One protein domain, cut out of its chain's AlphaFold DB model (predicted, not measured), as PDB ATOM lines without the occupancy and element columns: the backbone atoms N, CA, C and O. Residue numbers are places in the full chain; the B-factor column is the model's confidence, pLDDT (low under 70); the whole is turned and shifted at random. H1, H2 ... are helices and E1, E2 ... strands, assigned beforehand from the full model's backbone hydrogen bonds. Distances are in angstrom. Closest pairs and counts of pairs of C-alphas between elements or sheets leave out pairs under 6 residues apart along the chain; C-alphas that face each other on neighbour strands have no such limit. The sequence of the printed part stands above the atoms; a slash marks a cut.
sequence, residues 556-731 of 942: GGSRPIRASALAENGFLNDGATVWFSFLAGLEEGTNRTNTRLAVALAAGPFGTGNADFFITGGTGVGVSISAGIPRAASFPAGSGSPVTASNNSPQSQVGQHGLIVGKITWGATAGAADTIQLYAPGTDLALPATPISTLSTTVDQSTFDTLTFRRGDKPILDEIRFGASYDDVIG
ATOM      1  N   GLY A 556     187.371 118.533 118.609       54.84
ATOM      2  CA  GLY A 556     185.919 118.580 118.823       54.84
ATOM      3  C   GLY A 556     185.588 118.820 120.299       54.84
ATOM      4  O   GLY A 556     186.309 118.330 121.164       54.84
ATOM      5  N   GLY A 557     184.540 119.599 120.562       57.12
ATOM      6  CA  GLY A 557     184.015 119.903 121.891       57.12
ATOM      7  C   GLY A 557     182.501 119.702 121.926       57.12
ATOM      8  O   GLY A 557     181.810 119.806 120.907       57.12
ATOM      9  N   SER A 558     181.969 119.371 123.093       57.75
ATOM     10  CA  SER A 558     180.534 119.192 123.295       57.75
ATOM     11  C   SER A 558     180.152 119.584 124.704       57.75
ATOM     12  O   SER A 558     180.875 119.257 125.646       57.75
ATOM     13  N   ARG A 559     178.987 120.199 124.844       57.53
ATOM     14  CA  ARG A 559     178.391 120.503 126.130       57.53
ATOM     15  C   ARG A 559     176.974 119.940 126.180       57.53
ATOM     16  O   ARG A 559     176.198 120.248 125.273       57.53
ATOM     17  N   PRO A 560     176.615 119.195 127.237       52.41
ATOM     18  CA  PRO A 560     175.226 118.866 127.496       52.41
ATOM     19  C   PRO A 560     174.439 120.161 127.715       52.41
ATOM     20  O   PRO A 560     174.722 120.935 128.632       52.41
ATOM     21  N   ILE A 561     173.455 120.410 126.868       51.56
ATOM     22  CA  ILE A 561     172.354 121.308 127.170       51.56
ATOM     23  C   ILE A 561     171.303 120.400 127.785       51.56
ATOM     24  O   ILE A 561     170.828 119.503 127.099       51.56
ATOM     25  N   ARG A 562     170.945 120.565 129.069       46.66
ATOM     26  CA  ARG A 562     169.870 119.745 129.659       46.66
ATOM     27  C   ARG A 562     168.699 119.742 128.671       46.66
ATOM     28  O   ARG A 562     168.183 120.817 128.380       46.66
ATOM     29  N   ALA A 563     168.311 118.578 128.137       44.00
ATOM     30  CA  ALA A 563     167.226 118.481 127.152       44.00
ATOM     31  C   ALA A 563     165.956 119.175 127.672       44.00
ATOM     32  O   ALA A 563     165.221 119.814 126.925       44.00
ATOM     33  N   SER A 564     165.779 119.146 128.997       42.09
ATOM     34  CA  SER A 564     164.746 119.872 129.719       42.09
ATOM     35  C   SER A 564     164.827 121.396 129.537       42.09
ATOM     36  O   SER A 564     163.801 122.007 129.332       42.09
ATOM     37  N   ALA A 565     165.993 122.039 129.465       43.84
ATOM     38  CA  ALA A 565     166.090 123.491 129.284       43.84
ATOM     39  C   ALA A 565     165.583 123.969 127.910       43.84
ATOM     40  O   ALA A 565     164.903 124.988 127.833       43.84
ATOM     41  N   LEU A 566     165.865 123.251 126.819       51.88
ATOM     42  CA  LEU A 566     165.346 123.617 125.492       51.88
ATOM     43  C   LEU A 566     163.898 123.142 125.288       51.88
ATOM     44  O   LEU A 566     163.094 123.868 124.702       51.88
ATOM     45  N   ALA A 567     163.551 121.957 125.801       51.81
ATOM     46  CA  ALA A 567     162.204 121.400 125.704       51.81
ATOM     47  C   ALA A 567     161.187 122.122 126.613       51.81
ATOM     48  O   ALA A 567     160.090 122.434 126.158       51.81
ATOM     49  N   GLU A 568     161.541 122.467 127.859       49.00
ATOM     50  CA  GLU A 568     160.680 123.215 128.801       49.00
ATOM     51  C   GLU A 568     160.415 124.650 128.323       49.00
ATOM     52  O   GLU A 568     159.358 125.205 128.613       49.00
ATOM     53  N   ASN A 569     161.336 125.235 127.545       46.16
ATOM     54  CA  ASN A 569     161.154 126.542 126.901       46.16
ATOM     55  C   ASN A 569     160.510 126.446 125.503       46.16
ATOM     56  O   ASN A 569     160.341 127.457 124.825       46.16
ATOM     57  N   GLY A 570     160.128 125.237 125.076       56.56
ATOM     58  CA  GLY A 570     159.407 124.986 123.830       56.56
ATOM     59  C   GLY A 570     160.223 125.171 122.550       56.56
ATOM     60  O   GLY A 570     159.649 125.151 121.464       56.56
ATOM     61  N   PHE A 571     161.547 125.314 122.647       67.25
ATOM     62  CA  PHE A 571     162.430 125.518 121.495       67.25
ATOM     63  C   PHE A 571     162.590 124.281 120.617       67.25
ATOM     64  O   PHE A 571     163.002 124.417 119.472       67.25
ATOM     65  N   LEU A 572     162.268 123.092 121.124       72.12
ATOM     66  CA  LEU A 572     162.331 121.829 120.377       72.12
ATOM     67  C   LEU A 572     160.945 121.307 119.975       72.12
ATOM     68  O   LEU A 572     160.836 120.224 119.406       72.12
ATOM     69  N   ASN A 573     159.879 122.059 120.263       77.69
ATOM     70  CA  ASN A 573     158.528 121.653 119.891       77.69
ATOM     71  C   ASN A 573     158.356 121.675 118.368       77.69
ATOM     72  O   ASN A 573     158.888 122.553 117.685       77.69
ATOM     73  N   ASP A 574     157.547 120.753 117.851       76.88
ATOM     74  CA  ASP A 574     157.091 120.796 116.461       76.88
ATOM     75  C   ASP A 574     156.478 122.174 116.149       76.88
ATOM     76  O   ASP A 574     155.681 122.719 116.917       76.88
ATOM     77  N   GLY A 575     156.884 122.766 115.025       72.56
ATOM     78  CA  GLY A 575     156.479 124.107 114.600       72.56
ATOM     79  C   GLY A 575     157.196 125.273 115.291       72.56
ATOM     80  O   GLY A 575     156.950 126.424 114.919       72.56
ATOM     81  N   ALA A 576     158.081 125.029 116.265       75.19
ATOM     82  CA  ALA A 576     158.848 126.101 116.896       75.19
ATOM     83  C   ALA A 576     159.968 126.631 115.984       75.19
ATOM     84  O   ALA A 576     160.403 125.994 115.023       75.19
ATOM     85  N   THR A 577     160.426 127.845 116.290       80.50
ATOM     86  CA  THR A 577     161.564 128.487 115.627       80.50
ATOM     87  C   THR A 577     162.651 128.772 116.651       80.50
ATOM     88  O   THR A 577     162.366 129.282 117.732       80.50
ATOM     89  N   VAL A 578     163.894 128.477 116.284       79.94
ATOM     90  CA  VAL A 578     165.089 128.771 117.074       79.94
ATOM     91  C   VAL A 578     166.052 129.570 116.219       79.94
ATOM     92  O   VAL A 578     166.404 129.164 115.111       79.94
ATOM     93  N   TRP A 579     166.501 130.699 116.739       83.50
ATOM     94  CA  TRP A 579     167.589 131.472 116.166       83.50
ATOM     95  C   TRP A 579     168.885 131.153 116.889       83.50
ATOM     96  O   TRP A 579     168.891 130.859 118.084       83.50
ATOM     97  N   PHE A 580     169.994 131.231 116.166       84.94
ATOM     98  CA  PHE A 580     171.325 131.150 116.743       84.94
ATOM     99  C   PHE A 580     172.292 132.077 116.019       84.94
ATOM    100  O   PHE A 580     172.075 132.422 114.858       84.94
ATOM    101  N   SER A 581     173.382 132.453 116.669       80.50
ATOM    102  CA  SER A 581     174.482 133.155 116.013       80.50
ATOM    103  C   SER A 581     175.827 132.733 116.574       80.50
ATOM    104  O   SER A 581     175.893 132.112 117.632       80.50
ATOM    105  N   PHE A 582     176.886 133.017 115.824       75.44
ATOM    106  CA  PHE A 582     178.263 132.950 116.294       75.44
ATOM    107  C   PHE A 582     179.185 133.738 115.365       75.44
ATOM    108  O   PHE A 582     178.914 133.898 114.167       75.44
ATOM    109  N   LEU A 583     180.316 134.183 115.899       68.94
ATOM    110  CA  LEU A 583     181.424 134.698 115.109       68.94
ATOM    111  C   LEU A 583     182.264 133.530 114.597       68.94
ATOM    112  O   LEU A 583     182.715 132.684 115.364       68.94
ATOM    113  N   ALA A 584     182.493 133.493 113.288       71.75
ATOM    114  CA  ALA A 584     183.380 132.534 112.648       71.75
ATOM    115  C   ALA A 584     184.518 133.257 111.930       71.75
ATOM    116  O   ALA A 584     184.323 134.312 111.331       71.75
ATOM    117  N   GLY A 585     185.710 132.674 111.949       65.75
ATOM    118  CA  GLY A 585     186.884 133.280 111.329       65.75
ATOM    119  C   GLY A 585     187.947 132.277 110.913       65.75
ATOM    120  O   GLY A 585     187.836 131.079 111.182       65.75
ATOM    121  N   LEU A 586     188.989 132.778 110.256       60.78
ATOM    122  CA  LEU A 586     190.183 132.023 109.888       60.78
ATOM    123  C   LEU A 586     191.416 132.762 110.398       60.78
ATOM    124  O   LEU A 586     191.551 133.963 110.164       60.78
ATOM    125  N   GLU A 587     192.342 132.035 111.022       57.22
ATOM    126  CA  GLU A 587     193.636 132.608 111.404       57.22
ATOM    127  C   GLU A 587     194.380 133.158 110.175       57.22
ATOM    128  O   GLU A 587     194.361 132.563 109.084       57.22
ATOM    129  N   GLU A 588     195.081 134.276 110.365       52.16
ATOM    130  CA  GLU A 588     195.892 134.908 109.330       52.16
ATOM    131  C   GLU A 588     196.942 133.928 108.761       52.16
ATOM    132  O   GLU A 588     197.601 133.184 109.487       52.16
ATOM    133  N   GLY A 589     197.068 133.877 107.429       53.81
ATOM    134  CA  GLY A 589     198.002 132.975 106.738       53.81
ATOM    135  C   GLY A 589     197.532 131.521 106.559       53.81
ATOM    136  O   GLY A 589     198.297 130.690 106.068       53.81
ATOM    137  N   THR A 590     196.288 131.179 106.914       57.94
ATOM    138  CA  THR A 590     195.749 129.813 106.757       57.94
ATOM    139  C   THR A 590     195.415 129.462 105.299       57.94
ATOM    140  O   THR A 590     194.742 130.219 104.597       57.94
ATOM    141  N   ASN A 591     195.813 128.263 104.845       61.22
ATOM    142  CA  ASN A 591     195.374 127.718 103.557       61.22
ATOM    143  C   ASN A 591     193.881 127.357 103.618       61.22
ATOM    144  O   ASN A 591     193.481 126.361 104.222       61.22
ATOM    145  N   ARG A 592     193.063 128.164 102.936       60.28
ATOM    146  CA  ARG A 592     191.597 128.085 102.964       60.28
ATOM    147  C   ARG A 592     191.025 126.774 102.429       60.28
ATOM    148  O   ARG A 592     189.880 126.488 102.719       60.28
ATOM    149  N   THR A 593     191.771 125.962 101.682       59.62
ATOM    150  CA  THR A 593     191.233 124.728 101.062       59.62
ATOM    151  C   THR A 593     191.022 123.561 102.035       59.62
ATOM    152  O   THR A 593     190.206 122.685 101.753       59.62
ATOM    153  N   ASN A 594     191.680 123.575 103.202       58.19
ATOM    154  CA  ASN A 594     191.590 122.511 104.214       58.19
ATOM    155  C   ASN A 594     190.788 122.908 105.467       58.19
ATOM    156  O   ASN A 594     190.694 122.124 106.414       58.19
ATOM    157  N   THR A 595     190.188 124.102 105.486       64.25
ATOM    158  CA  THR A 595     189.436 124.591 106.645       64.25
ATOM    159  C   THR A 595     188.085 123.886 106.732       64.25
ATOM    160  O   THR A 595     187.320 123.830 105.762       64.25
ATOM    161  N   ARG A 596     187.794 123.317 107.905       73.06
ATOM    162  CA  ARG A 596     186.498 122.710 108.218       73.06
ATOM    163  C   ARG A 596     186.066 123.121 109.621       73.06
ATOM    164  O   ARG A 596     186.846 122.957 110.551       73.06
ATOM    165  N   LEU A 597     184.850 123.623 109.782       78.56
ATOM    166  CA  LEU A 597     184.218 123.882 111.078       78.56
ATOM    167  C   LEU A 597     182.784 123.367 111.008       78.56
ATOM    168  O   LEU A 597     182.094 123.629 110.034       78.56
ATOM    169  N   ALA A 598     182.333 122.649 112.022       83.12
ATOM    170  CA  ALA A 598     180.944 122.265 112.185       83.12
ATOM    171  C   ALA A 598     180.468 122.680 113.570       83.12
ATOM    172  O   ALA A 598     181.201 122.508 114.541       83.12
ATOM    173  N   VAL A 599     179.251 123.203 113.647       85.31
ATOM    174  CA  VAL A 599     178.547 123.537 114.889       85.31
ATOM    175  C   VAL A 599     177.150 122.945 114.764       85.31
ATOM    176  O   VAL A 599     176.506 123.133 113.733       85.31
ATOM    177  N   ALA A 600     176.695 122.204 115.768       86.69
ATOM    178  CA  ALA A 600     175.403 121.535 115.742       86.69
ATOM    179  C   ALA A 600     174.727 121.533 117.111       86.69
ATOM    180  O   ALA A 600     175.375 121.311 118.135       86.69
ATOM    181  N   LEU A 601     173.407 121.702 117.090       85.88
ATOM    182  CA  LEU A 601     172.525 121.213 118.137       85.88
ATOM    183  C   LEU A 601     172.193 119.752 117.814       85.88
ATOM    184  O   LEU A 601     171.808 119.442 116.684       85.88
ATOM    185  N   ALA A 602     172.430 118.849 118.755       85.62
ATOM    186  CA  ALA A 602     172.469 117.422 118.477       85.62
ATOM    187  C   ALA A 602     172.101 116.571 119.696       85.62
ATOM    188  O   ALA A 602     172.078 117.054 120.824       85.62
ATOM    189  N   ALA A 603     171.876 115.280 119.456       84.69
ATOM    190  CA  ALA A 603     171.651 114.259 120.485       84.69
ATOM    191  C   ALA A 603     172.943 113.732 121.147       84.69
ATOM    192  O   ALA A 603     172.964 112.646 121.724       84.69
ATOM    193  N   GLY A 604     174.064 114.427 120.943       74.38
ATOM    194  CA  GLY A 604     175.365 114.021 121.459       74.38
ATOM    195  C   GLY A 604     176.546 114.693 120.751       74.38
ATOM    196  O   GLY A 604     176.361 115.543 119.874       74.38
ATOM    197  N   PRO A 605     177.788 114.345 121.126       78.25
ATOM    198  CA  PRO A 605     179.001 114.928 120.559       78.25
ATOM    199  C   PRO A 605     179.293 114.451 119.131       78.25
ATOM    200  O   PRO A 605     178.924 113.343 118.736       78.25
ATOM    201  N   PHE A 606     180.069 115.227 118.371       79.19
ATOM    202  CA  PHE A 606     180.670 114.733 117.127       79.19
ATOM    203  C   PHE A 606     181.609 113.531 117.362       79.19
ATOM    204  O   PHE A 606     182.336 113.474 118.354       79.19
ATOM    205  N   GLY A 607     181.638 112.584 116.419       73.12
ATOM    206  CA  GLY A 607     182.567 111.445 116.441       73.12
ATOM    207  C   GLY A 607     184.050 111.838 116.337       73.12
ATOM    208  O   GLY A 607     184.396 112.948 115.941       73.12
ATOM    209  N   THR A 608     184.959 110.911 116.660       63.41
ATOM    210  CA  THR A 608     186.410 111.180 116.781       63.41
ATOM    211  C   THR A 608     187.249 110.829 115.535       63.41
ATOM    212  O   THR A 608     188.459 111.042 115.527       63.41
ATOM    213  N   GLY A 609     186.640 110.363 114.438       60.91
ATOM    214  CA  GLY A 609     187.341 109.889 113.229       60.91
ATOM    215  C   GLY A 609     187.791 110.972 112.237       60.91
ATOM    216  O   GLY A 609     187.362 112.122 112.295       60.91
ATOM    217  N   ASN A 610     188.683 110.618 111.307       52.69
ATOM    218  CA  ASN A 610     189.355 111.553 110.398       52.69
ATOM    219  C   ASN A 610     188.474 112.082 109.230       52.69
ATOM    220  O   ASN A 610     188.828 113.071 108.587       52.69
ATOM    221  N   ALA A 611     187.337 111.463 108.928       55.75
ATOM    222  CA  ALA A 611     186.487 111.858 107.798       55.75
ATOM    223  C   ALA A 611     185.092 112.343 108.227       55.75
ATOM    224  O   ALA A 611     184.246 112.624 107.383       55.75
ATOM    225  N   ASP A 612     184.870 112.490 109.531       60.62
ATOM    226  CA  ASP A 612     183.577 112.148 110.100       60.62
ATOM    227  C   ASP A 612     182.905 113.323 110.826       60.62
ATOM    228  O   ASP A 612     183.212 113.623 111.976       60.62
ATOM    229  N   PHE A 613     181.953 113.989 110.174       73.00
ATOM    230  CA  PHE A 613     181.039 114.933 110.834       73.00
ATOM    231  C   PHE A 613     179.694 114.241 111.089       73.00
ATOM    232  O   PHE A 613     178.663 114.658 110.576       73.00
ATOM    233  N   PHE A 614     179.718 113.142 111.840       81.75
ATOM    234  CA  PHE A 614     178.518 112.470 112.342       81.75
ATOM    235  C   PHE A 614     178.372 112.717 113.845       81.75
ATOM    236  O   PHE A 614     179.361 113.001 114.531       81.75
ATOM    237  N   ILE A 615     177.157 112.560 114.362       84.19
ATOM    238  CA  ILE A 615     176.844 112.671 115.788       84.19
ATOM    239  C   ILE A 615     176.882 111.285 116.442       84.19
ATOM    240  O   ILE A 615     176.326 110.304 115.939       84.19
ATOM    241  N   THR A 616     177.575 111.201 117.573       78.38
ATOM    242  CA  THR A 616     177.604 110.021 118.439       78.38
ATOM    243  C   THR A 616     176.401 110.111 119.369       78.38
ATOM    244  O   THR A 616     176.371 110.990 120.217       78.38
ATOM    245  N   GLY A 617     175.410 109.230 119.205       73.38
ATOM    246  CA  GLY A 617     174.210 109.205 120.060       73.38
ATOM    247  C   GLY A 617     172.893 109.562 119.364       73.38
ATOM    248  O   GLY A 617     171.837 109.321 119.933       73.38
ATOM    249  N   GLY A 618     172.922 110.036 118.115       84.62
ATOM    250  CA  GLY A 618     171.711 110.344 117.350       84.62
ATOM    251  C   GLY A 618     172.008 111.271 116.178       84.62
ATOM    252  O   GLY A 618     173.083 111.186 115.599       84.62
ATOM    253  N   THR A 619     171.071 112.136 115.805       89.69
ATOM    254  CA  THR A 619     171.254 113.122 114.726       89.69
ATOM    255  C   THR A 619     171.614 114.502 115.269       89.69
ATOM    256  O   THR A 619     171.557 114.748 116.473       89.69
ATOM    257  N   GLY A 620     171.978 115.423 114.379       89.81
ATOM    258  CA  GLY A 620     172.151 116.829 114.731       89.81
ATOM    259  C   GLY A 620     171.908 117.761 113.560       89.81
ATOM    260  O   GLY A 620     171.841 117.341 112.403       89.81
ATOM    261  N   VAL A 621     171.794 119.046 113.866       91.81
ATOM    262  CA  VAL A 621     171.505 120.085 112.886       91.81
ATOM    263  C   VAL A 621     172.249 121.377 113.216       91.81
ATOM    264  O   VAL A 621     172.412 121.730 114.381       91.81
ATOM    265  N   GLY A 622     172.726 122.088 112.195       90.31
ATOM    266  CA  GLY A 622     173.410 123.363 112.387       90.31
ATOM    267  C   GLY A 622     174.164 123.828 111.148       90.31
ATOM    268  O   GLY A 622     173.597 123.937 110.058       90.31
ATOM    269  N   VAL A 623     175.450 124.126 111.314       89.50
ATOM    270  CA  VAL A 623     176.297 124.746 110.291       89.50
ATOM    271  C   VAL A 623     177.514 123.885 110.005       89.50
ATOM    272  O   VAL A 623     178.199 123.443 110.922       89.50
ATOM    273  N   SER A 624     177.827 123.712 108.723       86.88
ATOM    274  CA  SER A 624     179.105 123.194 108.240       86.88
ATOM    275  C   SER A 624     179.791 124.256 107.386       86.88
ATOM    276  O   SER A 624     179.295 124.640 106.329       86.88
ATOM    277  N   ILE A 625     180.963 124.704 107.815       81.00
ATOM    278  CA  ILE A 625     181.854 125.587 107.071       81.00
ATOM    279  C   ILE A 625     182.948 124.730 106.447       81.00
ATOM    280  O   ILE A 625     183.686 124.038 107.144       81.00
ATOM    281  N   SER A 626     183.054 124.757 105.123       77.31
ATOM    282  CA  SER A 626     184.105 124.055 104.383       77.31
ATOM    283  C   SER A 626     184.689 124.979 103.331       77.31
ATOM    284  O   SER A 626     183.948 125.624 102.592       77.31
ATOM    285  N   ALA A 627     186.016 125.062 103.289       73.25
ATOM    286  CA  ALA A 627     186.736 126.024 102.464       73.25
ATOM    287  C   ALA A 627     186.301 127.491 102.681       73.25
ATOM    288  O   ALA A 627     186.210 128.277 101.741       73.25
ATOM    289  N   GLY A 628     185.972 127.840 103.932       70.19
ATOM    290  CA  GLY A 628     185.453 129.159 104.311       70.19
ATOM    291  C   GLY A 628     184.004 129.437 103.891       70.19
ATOM    292  O   GLY A 628     183.531 130.547 104.096       70.19
ATOM    293  N   ILE A 629     183.286 128.466 103.317       78.62
ATOM    294  CA  ILE A 629     181.898 128.642 102.867       78.62
ATOM    295  C   ILE A 629     180.946 128.037 103.909       78.62
ATOM    296  O   ILE A 629     180.975 126.813 104.084       78.62
ATOM    297  N   PRO A 630     180.097 128.842 104.577       83.12
ATOM    298  CA  PRO A 630     179.116 128.352 105.536       83.12
ATOM    299  C   PRO A 630     177.918 127.731 104.810       83.12
ATOM    300  O   PRO A 630     177.367 128.302 103.869       83.12
ATOM    301  N   ARG A 631     177.509 126.538 105.248       87.44
ATOM    302  CA  ARG A 631     176.359 125.801 104.713       87.44
ATOM    303  C   ARG A 631     175.480 125.309 105.849       87.44
ATOM    304  O   ARG A 631     175.985 124.764 106.828       87.44
ATOM    305  N   ALA A 632     174.171 125.456 105.678       90.56
ATOM    306  CA  ALA A 632     173.184 124.774 106.504       90.56
ATOM    307  C   ALA A 632     173.387 123.261 106.353       90.56
ATOM    308  O   ALA A 632     173.539 122.773 105.224       90.56
ATOM    309  N   ALA A 633     173.435 122.545 107.474       90.81
ATOM    310  CA  ALA A 633     173.809 121.140 107.508       90.81
ATOM    311  C   ALA A 633     172.946 120.329 108.479       90.81
ATOM    312  O   ALA A 633     172.640 120.790 109.579       90.81
ATOM    313  N   SER A 634     172.625 119.095 108.088       91.94
ATOM    314  CA  SER A 634     172.235 118.035 109.017       91.94
ATOM    315  C   SER A 634     173.328 116.980 109.109       91.94
ATOM    316  O   SER A 634     174.032 116.674 108.141       91.94
ATOM    317  N   PHE A 635     173.495 116.455 110.316       89.94
ATOM    318  CA  PHE A 635     174.568 115.551 110.691       89.94
ATOM    319  C   PHE A 635     173.964 114.181 111.035       89.94
ATOM    320  O   PHE A 635     173.099 114.102 111.915       89.94
ATOM    321  N   PRO A 636     174.370 113.105 110.335       87.81
ATOM    322  CA  PRO A 636     173.796 111.779 110.536       87.81
ATOM    323  C   PRO A 636     174.286 111.136 111.838       87.81
ATOM    324  O   PRO A 636     175.320 111.521 112.387       87.81
ATOM    325  N   ALA A 637     173.574 110.102 112.286       85.25
ATOM    326  CA  ALA A 637     173.995 109.261 113.398       85.25
ATOM    327  C   ALA A 637     175.089 108.268 112.982       85.25
ATOM    328  O   ALA A 637     174.983 107.601 111.951       85.25
ATOM    329  N   GLY A 638     176.117 108.114 113.816       77.75
ATOM    330  CA  GLY A 638     177.064 106.996 113.746       77.75
ATOM    331  C   GLY A 638     178.153 107.086 112.669       77.75
ATOM    332  O   GLY A 638     179.320 107.083 113.021       77.75
ATOM    333  N   SER A 639     177.832 107.117 111.372       67.69
ATOM    334  CA  SER A 639     178.843 107.243 110.302       67.69
ATOM    335  C   SER A 639     178.259 107.882 109.044       67.69
ATOM    336  O   SER A 639     177.175 107.495 108.615       67.69
ATOM    337  N   GLY A 640     178.984 108.815 108.421       68.88
ATOM    338  CA  GLY A 640     178.555 109.473 107.185       68.88
ATOM    339  C   GLY A 640     178.991 110.936 107.089       68.88
ATOM    340  O   GLY A 640     179.404 111.548 108.074       68.88
ATOM    341  N   SER A 641     178.897 111.490 105.880       73.25
ATOM    342  CA  SER A 641     179.123 112.916 105.621       73.25
ATOM    343  C   SER A 641     177.871 113.734 105.960       73.25
ATOM    344  O   SER A 641     176.760 113.228 105.792       73.25
ATOM    345  N   PRO A 642     178.024 115.003 106.374       79.75
ATOM    346  CA  PRO A 642     176.887 115.873 106.619       79.75
ATOM    347  C   PRO A 642     176.129 116.110 105.314       79.75
ATOM    348  O   PRO A 642     176.737 116.282 104.251       79.75
ATOM    349  N   VAL A 643     174.803 116.160 105.393       82.94
ATOM    350  CA  VAL A 643     173.979 116.616 104.276       82.94
ATOM    351  C   VAL A 643     173.993 118.136 104.318       82.94
ATOM    352  O   VAL A 643     173.462 118.744 105.242       82.94
ATOM    353  N   THR A 644     174.639 118.757 103.336       79.12
ATOM    354  CA  THR A 644     174.747 120.219 103.245       79.12
ATOM    355  C   THR A 644     173.937 120.753 102.078       79.12
ATOM    356  O   THR A 644     173.956 120.160 100.999       79.12
ATOM    357  N   ALA A 645     173.314 121.917 102.243       75.19
ATOM    358  CA  ALA A 645     172.665 122.604 101.132       75.19
ATOM    359  C   ALA A 645     173.659 123.014 100.023       75.19
ATOM    360  O   ALA A 645     174.836 123.322 100.274       75.19
ATOM    361  N   SER A 646     173.173 123.074  98.779       62.41
ATOM    362  CA  SER A 646     173.836 123.832  97.715       62.41
ATOM    363  C   SER A 646     173.820 125.317  98.087       62.41
ATOM    364  O   SER A 646     172.782 125.844  98.476       62.41
ATOM    365  N   ASN A 647     174.972 125.984  98.007       55.12
ATOM    366  CA  ASN A 647     175.063 127.410  98.305       55.12
ATOM    367  C   ASN A 647     174.326 128.193  97.206       55.12
ATOM    368  O   ASN A 647     174.583 127.965  96.023       55.12
ATOM    369  N   ASN A 648     173.438 129.105  97.598       54.19
ATOM    370  CA  ASN A 648     172.671 129.929  96.668       54.19
ATOM    371  C   ASN A 648     173.464 131.157  96.174       54.19
ATOM    372  O   ASN A 648     173.019 131.825  95.244       54.19
ATOM    373  N   SER A 649     174.633 131.461  96.761       52.03
ATOM    374  CA  SER A 649     175.483 132.590  96.360       52.03
ATOM    375  C   SER A 649     176.987 132.315  96.560       52.03
ATOM    376  O   SER A 649     177.443 132.146  97.690       52.03
ATOM    377  N   PRO A 650     177.818 132.324  95.500       45.53
ATOM    378  CA  PRO A 650     179.264 132.090  95.605       45.53
ATOM    379  C   PRO A 650     180.070 133.233  96.271       45.53
ATOM    380  O   PRO A 650     181.289 133.112  96.372       45.53
ATOM    381  N   GLN A 651     179.431 134.317  96.738       48.06
ATOM    382  CA  GLN A 651     180.101 135.484  97.346       48.06
ATOM    383  C   GLN A 651     180.215 135.464  98.890       48.06
ATOM    384  O   GLN A 651     180.862 136.344  99.448       48.06
ATOM    385  N   SER A 652     179.659 134.478  99.601       51.81
ATOM    386  CA  SER A 652     179.612 134.442 101.078       51.81
ATOM    387  C   SER A 652     180.768 133.661 101.733       51.81
ATOM    388  O   SER A 652     180.547 132.763 102.545       51.81
ATOM    389  N   GLN A 653     182.021 133.958 101.375       58.25
ATOM    390  CA  GLN A 653     183.166 133.394 102.106       58.25
ATOM    391  C   GLN A 653     183.325 134.104 103.455       58.25
ATOM    392  O   GLN A 653     183.377 135.333 103.498       58.25
ATOM    393  N   VAL A 654     183.455 133.348 104.546       55.34
ATOM    394  CA  VAL A 654     183.879 133.901 105.837       55.34
ATOM    395  C   VAL A 654     185.280 134.493 105.649       55.34
ATOM    396  O   VAL A 654     186.190 133.807 105.176       55.34
ATOM    397  N   GLY A 655     185.422 135.789 105.943       54.81
ATOM    398  CA  GLY A 655     186.688 136.525 105.876       54.81
ATOM    399  C   GLY A 655     187.666 136.103 106.981       54.81
ATOM    400  O   GLY A 655     187.689 134.947 107.394       54.81
ATOM    401  N   GLN A 656     188.485 137.030 107.489       48.03
ATOM    402  CA  GLN A 656     189.246 136.749 108.718       48.03
ATOM    403  C   GLN A 656     188.294 136.548 109.915       48.03
ATOM    404  O   GLN A 656     188.541 135.659 110.718       48.03
ATOM    405  N   HIS A 657     187.189 137.308 109.986       54.06
ATOM    406  CA  HIS A 657     186.127 137.227 111.003       54.06
ATOM    407  C   HIS A 657     184.773 137.604 110.362       54.06
ATOM    408  O   HIS A 657     184.734 138.515 109.534       54.06
ATOM    409  N   GLY A 658     183.673 136.934 110.716       61.53
ATOM    410  CA  GLY A 658     182.324 137.252 110.234       61.53
ATOM    411  C   GLY A 658     181.214 136.636 111.090       61.53
ATOM    412  O   GLY A 658     181.349 135.514 111.577       61.53
ATOM    413  N   LEU A 659     180.114 137.375 111.257       71.44
ATOM    414  CA  LEU A 659     178.922 136.927 111.977       71.44
ATOM    415  C   LEU A 659     178.091 135.990 111.097       71.44
ATOM    416  O   LEU A 659     177.685 136.351 109.991       71.44
ATOM    417  N   ILE A 660     177.815 134.795 111.610       84.00
ATOM    418  CA  ILE A 660     176.867 133.859 111.013       84.00
ATOM    419  C   ILE A 660     175.640 133.804 111.909       84.00
ATOM    420  O   ILE A 660     175.753 133.526 113.099       84.00
ATOM    421  N   VAL A 661     174.470 134.038 111.321       86.19
ATOM    422  CA  VAL A 661     173.179 133.898 111.997       86.19
ATOM    423  C   VAL A 661     172.419 132.756 111.350       86.19
ATOM    424  O   VAL A 661     172.311 132.684 110.128       86.19
ATOM    425  N   GLY A 662     171.893 131.848 112.155       90.62
ATOM    426  CA  GLY A 662     171.051 130.762 111.699       90.62
ATOM    427  C   GLY A 662     169.648 130.837 112.272       90.62
ATOM    428  O   GLY A 662     169.423 131.324 113.375       90.62
ATOM    429  N   LYS A 663     168.702 130.324 111.495       92.06
ATOM    430  CA  LYS A 663     167.307 130.137 111.866       92.06
ATOM    431  C   LYS A 663     166.925 128.694 111.583       92.06
ATOM    432  O   LYS A 663     167.033 128.245 110.442       92.06
ATOM    433  N   ILE A 664     166.480 127.985 112.606       91.44
ATOM    434  CA  ILE A 664     165.908 126.647 112.510       91.44
ATOM    435  C   ILE A 664     164.402 126.782 112.698       91.44
ATOM    436  O   ILE A 664     163.953 127.368 113.678       91.44
ATOM    437  N   THR A 665     163.631 126.236 111.768       89.81
ATOM    438  CA  THR A 665     162.179 126.099 111.877       89.81
ATOM    439  C   THR A 665     161.853 124.615 111.859       89.81
ATOM    440  O   THR A 665     162.103 123.956 110.845       89.81
ATOM    441  N   TRP A 666     161.310 124.094 112.956       87.81
ATOM    442  CA  TRP A 666     160.918 122.687 113.049       87.81
ATOM    443  C   TRP A 666     159.626 122.429 112.280       87.81
ATOM    444  O   TRP A 666     158.737 123.286 112.223       87.81
ATOM    445  N   GLY A 667     159.511 121.242 111.690       84.56
ATOM    446  CA  GLY A 667     158.295 120.803 111.020       84.56
ATOM    447  C   GLY A 667     157.080 120.872 111.955       84.56
ATOM    448  O   GLY A 667     157.184 120.605 113.147       84.56
ATOM    449  N   ALA A 668     155.905 121.228 111.429       78.06
ATOM    450  CA  ALA A 668     154.688 121.405 112.239       78.06
ATOM    451  C   ALA A 668     154.140 120.101 112.868       78.06
ATOM    452  O   ALA A 668     153.216 120.150 113.675       78.06
ATOM    453  N   THR A 669     154.677 118.947 112.467       79.75
ATOM    454  CA  THR A 669     154.358 117.612 112.986       79.75
ATOM    455  C   THR A 669     155.594 116.725 112.885       79.75
ATOM    456  O   THR A 669     156.322 116.842 111.897       79.75
ATOM    457  N   ALA A 670     155.752 115.762 113.789       72.06
ATOM    458  CA  ALA A 670     156.756 114.705 113.686       72.06
ATOM    459  C   ALA A 670     156.811 114.087 112.269       72.06
ATOM    460  O   ALA A 670     155.830 113.526 111.774       72.06
ATOM    461  N   GLY A 671     157.962 114.217 111.597       74.19
ATOM    462  CA  GLY A 671     158.191 113.730 110.229       74.19
ATOM    463  C   GLY A 671     157.927 114.742 109.105       74.19
ATOM    464  O   GLY A 671     158.238 114.447 107.949       74.19
ATOM    465  N   ALA A 672     157.395 115.931 109.406       84.62
ATOM    466  CA  ALA A 672     157.444 117.059 108.478       84.62
ATOM    467  C   ALA A 672     158.893 117.558 108.332       84.62
ATOM    468  O   ALA A 672     159.739 117.312 109.186       84.62
ATOM    469  N   ALA A 673     159.197 118.232 107.222       86.31
ATOM    470  CA  ALA A 673     160.551 118.707 106.975       86.31
ATOM    471  C   ALA A 673     160.879 119.935 107.839       86.31
ATOM    472  O   ALA A 673     160.176 120.946 107.796       86.31
ATOM    473  N   ASP A 674     161.990 119.855 108.556       90.44
ATOM    474  CA  ASP A 674     162.653 120.955 109.236       90.44
ATOM    475  C   ASP A 674     163.411 121.808 108.222       90.44
ATOM    476  O   ASP A 674     163.896 121.323 107.193       90.44
ATOM    477  N   THR A 675     163.533 123.100 108.509       92.44
ATOM    478  CA  THR A 675     164.253 124.043 107.653       92.44
ATOM    479  C   THR A 675     165.329 124.766 108.444       92.44
ATOM    480  O   THR A 675     165.049 125.347 109.485       92.44
ATOM    481  N   ILE A 676     166.553 124.783 107.917       92.88
ATOM    482  CA  ILE A 676     167.670 125.561 108.463       92.88
ATOM    483  C   ILE A 676     168.083 126.594 107.434       92.88
ATOM    484  O   ILE A 676     168.470 126.248 106.317       92.88
ATOM    485  N   GLN A 677     168.028 127.857 107.822       92.62
ATOM    486  CA  GLN A 677     168.422 128.994 107.006       92.62
ATOM    487  C   GLN A 677     169.605 129.687 107.662       92.62
ATOM    488  O   GLN A 677     169.574 129.951 108.859       92.62
ATOM    489  N   LEU A 678     170.639 129.990 106.885       90.75
ATOM    490  CA  LEU A 678     171.769 130.794 107.332       90.75
ATOM    491  C   LEU A 678     171.730 132.161 106.677       90.75
ATOM    492  O   LEU A 678     171.380 132.294 105.504       90.75
ATOM    493  N   TYR A 679     172.182 133.149 107.426       86.75
ATOM    494  CA  TYR A 679     172.312 134.542 107.054       86.75
ATOM    495  C   TYR A 679     173.715 135.016 107.440       86.75
ATOM    496  O   TYR A 679     174.297 134.551 108.421       86.75
ATOM    497  N   ALA A 680     174.253 135.949 106.661       78.12
ATOM    498  CA  ALA A 680     175.467 136.686 106.998       78.12
ATOM    499  C   ALA A 680     175.118 138.179 106.992       78.12
ATOM    500  O   ALA A 680     175.167 138.798 105.926       78.12
ATOM    501  N   PRO A 681     174.669 138.732 108.133       68.50
ATOM    502  CA  PRO A 681     174.397 140.160 108.254       68.50
ATOM    503  C   PRO A 681     175.649 140.995 107.951       68.50
ATOM    504  O   PRO A 681     176.770 140.600 108.282       68.50
ATOM    505  N   GLY A 682     175.454 142.141 107.291       56.25
ATOM    506  CA  GLY A 682     176.508 143.135 107.069       56.25
ATOM    507  C   GLY A 682     176.756 143.966 108.325       56.25
ATOM    508  O   GLY A 682     176.141 143.689 109.345       56.25
ATOM    509  N   THR A 683     177.618 144.993 108.241       51.62
ATOM    510  CA  THR A 683     178.006 145.915 109.342       51.62
ATOM    511  C   THR A 683     176.846 146.647 110.033       51.62
ATOM    512  O   THR A 683     177.014 147.205 111.111       51.62
ATOM    513  N   ASP A 684     175.672 146.637 109.413       49.44
ATOM    514  CA  ASP A 684     174.427 147.235 109.889       49.44
ATOM    515  C   ASP A 684     173.575 146.293 110.756       49.44
ATOM    516  O   ASP A 684     172.551 146.721 111.281       49.44
ATOM    517  N   LEU A 685     173.977 145.020 110.896       54.06
ATOM    518  CA  LEU A 685     173.227 143.958 111.579       54.06
ATOM    519  C   LEU A 685     171.807 143.755 111.041       54.06
ATOM    520  O   LEU A 685     171.001 143.071 111.670       54.06
ATOM    521  N   ALA A 686     171.476 144.282 109.865       61.25
ATOM    522  CA  ALA A 686     170.162 144.078 109.282       61.25
ATOM    523  C   ALA A 686     170.035 142.628 108.797       61.25
ATOM    524  O   ALA A 686     170.930 142.112 108.123       61.25
ATOM    525  N   LEU A 687     168.914 141.968 109.115       76.06
ATOM    526  CA  LEU A 687     168.637 140.623 108.610       76.06
ATOM    527  C   LEU A 687     168.536 140.677 107.076       76.06
ATOM    528  O   LEU A 687     167.627 141.327 106.550       76.06
ATOM    529  N   PRO A 688     169.408 139.977 106.327       75.12
ATOM    530  CA  PRO A 688     169.311 139.952 104.876       75.12
ATOM    531  C   PRO A 688     167.999 139.306 104.417       75.12
ATOM    532  O   PRO A 688     167.596 138.262 104.933       75.12
ATOM    533  N   ALA A 689     167.364 139.875 103.387       80.44
ATOM    534  CA  ALA A 689     166.098 139.364 102.849       80.44
ATOM    535  C   ALA A 689     166.200 137.923 102.309       80.44
ATOM    536  O   ALA A 689     165.222 137.176 102.331       80.44
ATOM    537  N   THR A 690     167.389 137.526 101.846       83.31
ATOM    538  CA  THR A 690     167.645 136.200 101.276       83.31
ATOM    539  C   THR A 690     168.689 135.460 102.116       83.31
ATOM    540  O   THR A 690     169.789 135.987 102.300       83.31
ATOM    541  N   PRO A 691     168.402 134.234 102.590       87.50
ATOM    542  CA  PRO A 691     169.395 133.413 103.274       87.50
ATOM    543  C   PRO A 691     170.519 132.988 102.320       87.50
ATOM    544  O   PRO A 691     170.284 132.656 101.156       87.50
ATOM    545  N   ILE A 692     171.747 132.933 102.834       82.75
ATOM    546  CA  ILE A 692     172.930 132.484 102.083       82.75
ATOM    547  C   ILE A 692     172.932 130.965 101.873       82.75
ATOM    548  O   ILE A 692     173.532 130.461 100.926       82.75
ATOM    549  N   SER A 693     172.244 130.220 102.739       87.56
ATOM    550  CA  SER A 693     172.110 128.771 102.638       87.56
ATOM    551  C   SER A 693     170.798 128.330 103.269       87.56
ATOM    552  O   SER A 693     170.529 128.696 104.406       87.56
ATOM    553  N   THR A 694     170.039 127.482 102.577       91.62
ATOM    554  CA  THR A 694     168.805 126.885 103.108       91.62
ATOM    555  C   THR A 694     168.843 125.379 102.911       91.62
ATOM    556  O   THR A 694     168.973 124.918 101.779       91.62
ATOM    557  N   LEU A 695     168.732 124.618 103.994       92.44
ATOM    558  CA  LEU A 695     168.580 123.166 103.968       92.44
ATOM    559  C   LEU A 695     167.187 122.803 104.470       92.44
ATOM    560  O   LEU A 695     166.769 123.306 105.507       92.44
ATOM    561  N   SER A 696     166.508 121.904 103.760       91.94
ATOM    562  CA  SER A 696     165.316 121.227 104.264       91.94
ATOM    563  C   SER A 696     165.648 119.755 104.487       91.94
ATOM    564  O   SER A 696     166.259 119.115 103.629       91.94
ATOM    565  N   THR A 697     165.343 119.243 105.672       89.50
ATOM    566  CA  THR A 697     165.727 117.903 106.132       89.50
ATOM    567  C   THR A 697     164.731 117.430 107.189       89.50
ATOM    568  O   THR A 697     163.841 118.184 107.547       89.50
ATOM    569  N   THR A 698     164.847 116.205 107.683       88.56
ATOM    570  CA  THR A 698     164.013 115.721 108.792       88.56
ATOM    571  C   THR A 698     164.949 115.163 109.849       88.56
ATOM    572  O   THR A 698     165.684 114.212 109.569       88.56
ATOM    573  N   VAL A 699     164.961 115.777 111.029       86.62
ATOM    574  CA  VAL A 699     165.743 115.335 112.190       86.62
ATOM    575  C   VAL A 699     164.818 115.114 113.383       86.62
ATOM    576  O   VAL A 699     163.786 115.756 113.496       86.62
ATOM    577  N   ASP A 700     165.180 114.194 114.276       85.69
ATOM    578  CA  ASP A 700     164.436 113.995 115.523       85.69
ATOM    579  C   ASP A 700     164.999 114.919 116.610       85.69
ATOM    580  O   ASP A 700     165.945 114.568 117.324       85.69
ATOM    581  N   GLN A 701     164.433 116.120 116.711       83.69
ATOM    582  CA  GLN A 701     164.880 117.143 117.650       83.69
ATOM    583  C   GLN A 701     164.524 116.829 119.111       83.69
ATOM    584  O   GLN A 701     165.098 117.434 120.013       83.69
ATOM    585  N   SER A 702     163.635 115.859 119.373       79.12
ATOM    586  CA  SER A 702     163.263 115.453 120.741       79.12
ATOM    587  C   SER A 702     164.427 114.826 121.516       79.12
ATOM    588  O   SER A 702     164.433 114.801 122.747       79.12
ATOM    589  N   THR A 703     165.434 114.354 120.781       80.31
ATOM    590  CA  THR A 703     166.648 113.746 121.325       80.31
ATOM    591  C   THR A 703     167.767 114.755 121.570       80.31
ATOM    592  O   THR A 703     168.813 114.373 122.085       80.31
ATOM    593  N   PHE A 704     167.590 116.032 121.205       82.69
ATOM    594  CA  PHE A 704     168.665 117.017 121.272       82.69
ATOM    595  C   PHE A 704     168.931 117.477 122.702       82.69
ATOM    596  O   PHE A 704     168.087 118.073 123.367       82.69
ATOM    597  N   ASP A 705     170.158 117.232 123.143       69.31
ATOM    598  CA  ASP A 705     170.623 117.489 124.501       69.31
ATOM    599  C   ASP A 705     172.054 118.040 124.529       69.31
ATOM    600  O   ASP A 705     172.673 118.137 125.583       69.31
ATOM    601  N   THR A 706     172.628 118.354 123.369       69.62
ATOM    602  CA  THR A 706     174.046 118.672 123.260       69.62
ATOM    603  C   THR A 706     174.269 119.777 122.236       69.62
ATOM    604  O   THR A 706     173.873 119.662 121.076       69.62
ATOM    605  N   LEU A 707     174.982 120.831 122.638       76.81
ATOM    606  CA  LEU A 707     175.664 121.716 121.695       76.81
ATOM    607  C   LEU A 707     177.048 121.143 121.439       76.81
ATOM    608  O   LEU A 707     177.840 120.967 122.366       76.81
ATOM    609  N   THR A 708     177.361 120.854 120.183       74.19
ATOM    610  CA  THR A 708     178.655 120.293 119.807       74.19
ATOM    611  C   THR A 708     179.264 121.042 118.639       74.19
ATOM    612  O   THR A 708     178.576 121.536 117.749       74.19
ATOM    613  N   PHE A 709     180.588 121.132 118.639       78.31
ATOM    614  CA  PHE A 709     181.344 121.711 117.546       78.31
ATOM    615  C   PHE A 709     182.587 120.884 117.248       78.31
ATOM    616  O   PHE A 709     183.160 120.218 118.114       78.31
ATOM    617  N   ARG A 710     183.022 120.926 115.992       75.12
ATOM    618  CA  ARG A 710     184.214 120.231 115.513       75.12
ATOM    619  C   ARG A 710     184.964 121.074 114.500       75.12
ATOM    620  O   ARG A 710     184.364 121.610 113.576       75.12
ATOM    621  N   ARG A 711     186.287 121.140 114.624       67.69
ATOM    622  CA  ARG A 711     187.173 121.884 113.724       67.69
ATOM    623  C   ARG A 711     188.282 121.023 113.122       67.69
ATOM    624  O   ARG A 711     188.838 120.140 113.774       67.69
ATOM    625  N   GLY A 712     188.609 121.330 111.873       63.38
ATOM    626  CA  GLY A 712     189.864 121.000 111.206       63.38
ATOM    627  C   GLY A 712     190.889 122.125 111.386       63.38
ATOM    628  O   GLY A 712     190.950 122.753 112.444       63.38
ATOM    629  N   ASP A 713     191.674 122.401 110.347       59.09
ATOM    630  CA  ASP A 713     192.817 123.317 110.421       59.09
ATOM    631  C   ASP A 713     192.382 124.784 110.617       59.09
ATOM    632  O   ASP A 713     191.813 125.397 109.713       59.09
ATOM    633  N   LYS A 714     192.692 125.341 111.798       57.16
ATOM    634  CA  LYS A 714     192.719 126.785 112.124       57.16
ATOM    635  C   LYS A 714     191.436 127.645 111.929       57.16
ATOM    636  O   LYS A 714     191.565 128.812 111.544       57.16
ATOM    637  N   PRO A 715     190.199 127.159 112.181       61.03
ATOM    638  CA  PRO A 715     189.038 128.046 112.269       61.03
ATOM    639  C   PRO A 715     188.889 128.666 113.670       61.03
ATOM    640  O   PRO A 715     189.192 128.026 114.683       61.03
ATOM    641  N   ILE A 716     188.364 129.889 113.701       60.88
ATOM    642  CA  ILE A 716     187.995 130.659 114.896       60.88
ATOM    643  C   ILE A 716     186.475 130.550 115.082       60.88
ATOM    644  O   ILE A 716     185.738 130.637 114.098       60.88
ATOM    645  N   LEU A 717     186.026 130.346 116.322       66.69
ATOM    646  CA  LEU A 717     184.621 130.362 116.736       66.69
ATOM    647  C   LEU A 717     184.515 131.168 118.036       66.69
ATOM    648  O   LEU A 717     185.315 130.926 118.941       66.69
ATOM    649  N   ASP A 718     183.561 132.092 118.113       61.25
ATOM    650  CA  ASP A 718     183.306 132.923 119.296       61.25
ATOM    651  C   ASP A 718     181.822 133.336 119.381       61.25
ATOM    652  O   ASP A 718     181.081 133.176 118.408       61.25
ATOM    653  N   GLU A 719     181.396 133.866 120.530       63.38
ATOM    654  CA  GLU A 719     180.073 134.474 120.772       63.38
ATOM    655  C   GLU A 719     178.865 133.629 120.309       63.38
ATOM    656  O   GLU A 719     178.016 134.102 119.549       63.38
ATOM    657  N   ILE A 720     178.764 132.364 120.739       69.94
ATOM    658  CA  ILE A 720     177.629 131.505 120.357       69.94
ATOM    659  C   ILE A 720     176.364 131.920 121.123       69.94
ATOM    660  O   ILE A 720     176.318 131.807 122.344       69.94
ATOM    661  N   ARG A 721     175.301 132.321 120.416       70.62
ATOM    662  CA  ARG A 721     174.016 132.748 121.007       70.62
ATOM    663  C   ARG A 721     172.861 131.885 120.508       70.62
ATOM    664  O   ARG A 721     172.889 131.442 119.363       70.62
ATOM    665  N   PHE A 722     171.829 131.700 121.335       70.31
ATOM    666  CA  PHE A 722     170.546 131.100 120.951       70.31
ATOM    667  C   PHE A 722     169.385 131.966 121.434       70.31
ATOM    668  O   PHE A 722     169.401 132.489 122.546       70.31
ATOM    669  N   GLY A 723     168.362 132.098 120.598       65.75
ATOM    670  CA  GLY A 723     167.243 132.998 120.826       65.75
ATOM    671  C   GLY A 723     165.975 132.548 120.122       65.75
ATOM    672  O   GLY A 723     165.976 131.611 119.324       65.75
ATOM    673  N   ALA A 724     164.878 133.225 120.415       64.44
ATOM    674  CA  ALA A 724     163.601 133.019 119.747       64.44
ATOM    675  C   ALA A 724     163.370 133.985 118.589       64.44
ATOM    676  O   ALA A 724     162.566 133.713 117.693       64.44
ATOM    677  N   SER A 725     164.084 135.106 118.606       67.50
ATOM    678  CA  SER A 725     164.053 136.140 117.589       67.50
ATOM    679  C   SER A 725     165.439 136.365 116.979       67.50
ATOM    680  O   SER A 725     166.462 135.916 117.498       67.50
ATOM    681  N   TYR A 726     165.465 137.070 115.850       68.62
ATOM    682  CA  TYR A 726     166.709 137.537 115.248       68.62
ATOM    683  C   TYR A 726     167.461 138.493 116.190       68.62
ATOM    684  O   TYR A 726     168.668 138.345 116.373       68.62
ATOM    685  N   ASP A 727     166.743 139.406 116.848       63.59
ATOM    686  CA  ASP A 727     167.317 140.426 117.733       63.59
ATOM    687  C   ASP A 727     168.012 139.813 118.954       63.59
ATOM    688  O   ASP A 727     169.075 140.291 119.361       63.59
ATOM    689  N   ASP A 728     167.486 138.693 119.461       60.59
ATOM    690  CA  ASP A 728     168.074 137.920 120.563       60.59
ATOM    691  C   ASP A 728     169.493 137.429 120.242       60.59
ATOM    692  O   ASP A 728     170.324 137.266 121.136       60.59
ATOM    693  N   VAL A 729     169.780 137.168 118.962       68.12
ATOM    694  CA  VAL A 729     171.044 136.563 118.521       68.12
ATOM    695  C   VAL A 729     171.974 137.552 117.825       68.12
ATOM    696  O   VAL A 729     173.143 137.237 117.622       68.12
ATOM    697  N   ILE A 730     171.522 138.769 117.521       61.19
ATOM    698  CA  ILE A 730     172.398 139.864 117.065       61.19
ATOM    699  C   ILE A 730     172.643 140.932 118.137       61.19
ATOM    700  O   ILE A 730     173.515 141.779 117.967       61.19
ATOM    701  N   GLY A 731     171.915 140.874 119.256       50.66
ATOM    702  CA  GLY A 731     172.047 141.814 120.368       50.66
ATOM    703  C   GLY A 731     171.467 143.206 120.090       50.66
ATOM    704  O   GLY A 731     171.862 144.169 120.732       50.66
TER     705      GLY A 731
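What this domain is: This is residues 556 to 731 of the 942 residues of an uncharacterized protein of Akkermansiaceae bacterium (UniProt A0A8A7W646). Two twisted sheets of five strands each make a splayed sandwich: E5 at the edge of one comes close to E7 and E8 of the other, while the opposite edge strands, E1 and E10, are apart. Short H2 covers part of the outside of the second sheet over E2, and short H1 sits off both sheets. The 176 printed residues run E1, H1, E2 to E10, H2, mostly strand by class, though under half lie in named elements. Both sheets are antiparallel, in the orders E1 E9 E3 E4 E5 and E8 E7 E6 E2 E10. The whole is compact, with a radius of gyration of the C-alphas of 15.0 A, and spans 44 by 39 by 26 A.

How they stand to each other: Start at E2, residues 577 to 586, an inner strand. Beside it E6, residues 657 to 665, puts N 662 2.8 A from O 580, and E10, residues 715 to 723, puts N 721 2.9 A from O 581; E10 bends by 52 degrees at residue 718. From E6 follow a meander, each strand the antiparallel neighbour of the one before, into E7, residues 674 to 679, with N 677 and O 663 at 2.8 A, and E8, residues 693 to 697, with N 695 and O 676 at 2.8 A. The other sheet has the meander E3, residues 596 to 602, E4, residues 620 to 626, and E5, residues 629 to 635; look for N 623 and O 599 at 2.8 A, then N 631 and O 624 at 2.8 A. E9, residues 706 to 711, has N 708 2.9 A from O 600 of E3, and E1, residues 556 to 560, has N 557 2.9 A from O 709. The two sheets form a sandwich, face to face, their best planes 45 degrees apart; the closest C-alphas of E5 and E8 are those of Ala 632 and Leu 695, 5.5 A. H2, residues 726 to 730, is on the second sheet, over E2, at a height over the sheet of 7.0 A. H1, residues 563 to 568, is on neither sheet. In H1 and H2 every O i to N i+4 pair is within hydrogen-bond range.

Where its parts are: Find C-alpha 577 at (161.564, 128.487, 115.627); E2 runs 29.4 A to C-alpha 586. E6 measures 26.4 A and E10 23.9 A. E1 begins at C-alpha 556, (185.919, 118.580, 118.823), and H2 ends at C-alpha 730, (172.398, 139.864, 117.065).

The domain as a whole: The two C-alphas farthest apart, those of Gly 589 and Thr 669, are 46.7 A apart. The printed part has no cut; the links E3 to E4, E5 to E6 and E7 to E8 are long. Mean pLDDT of the printed part is 72.0, with 75 residues under 70, among them 556 to 571 and 646 to 658.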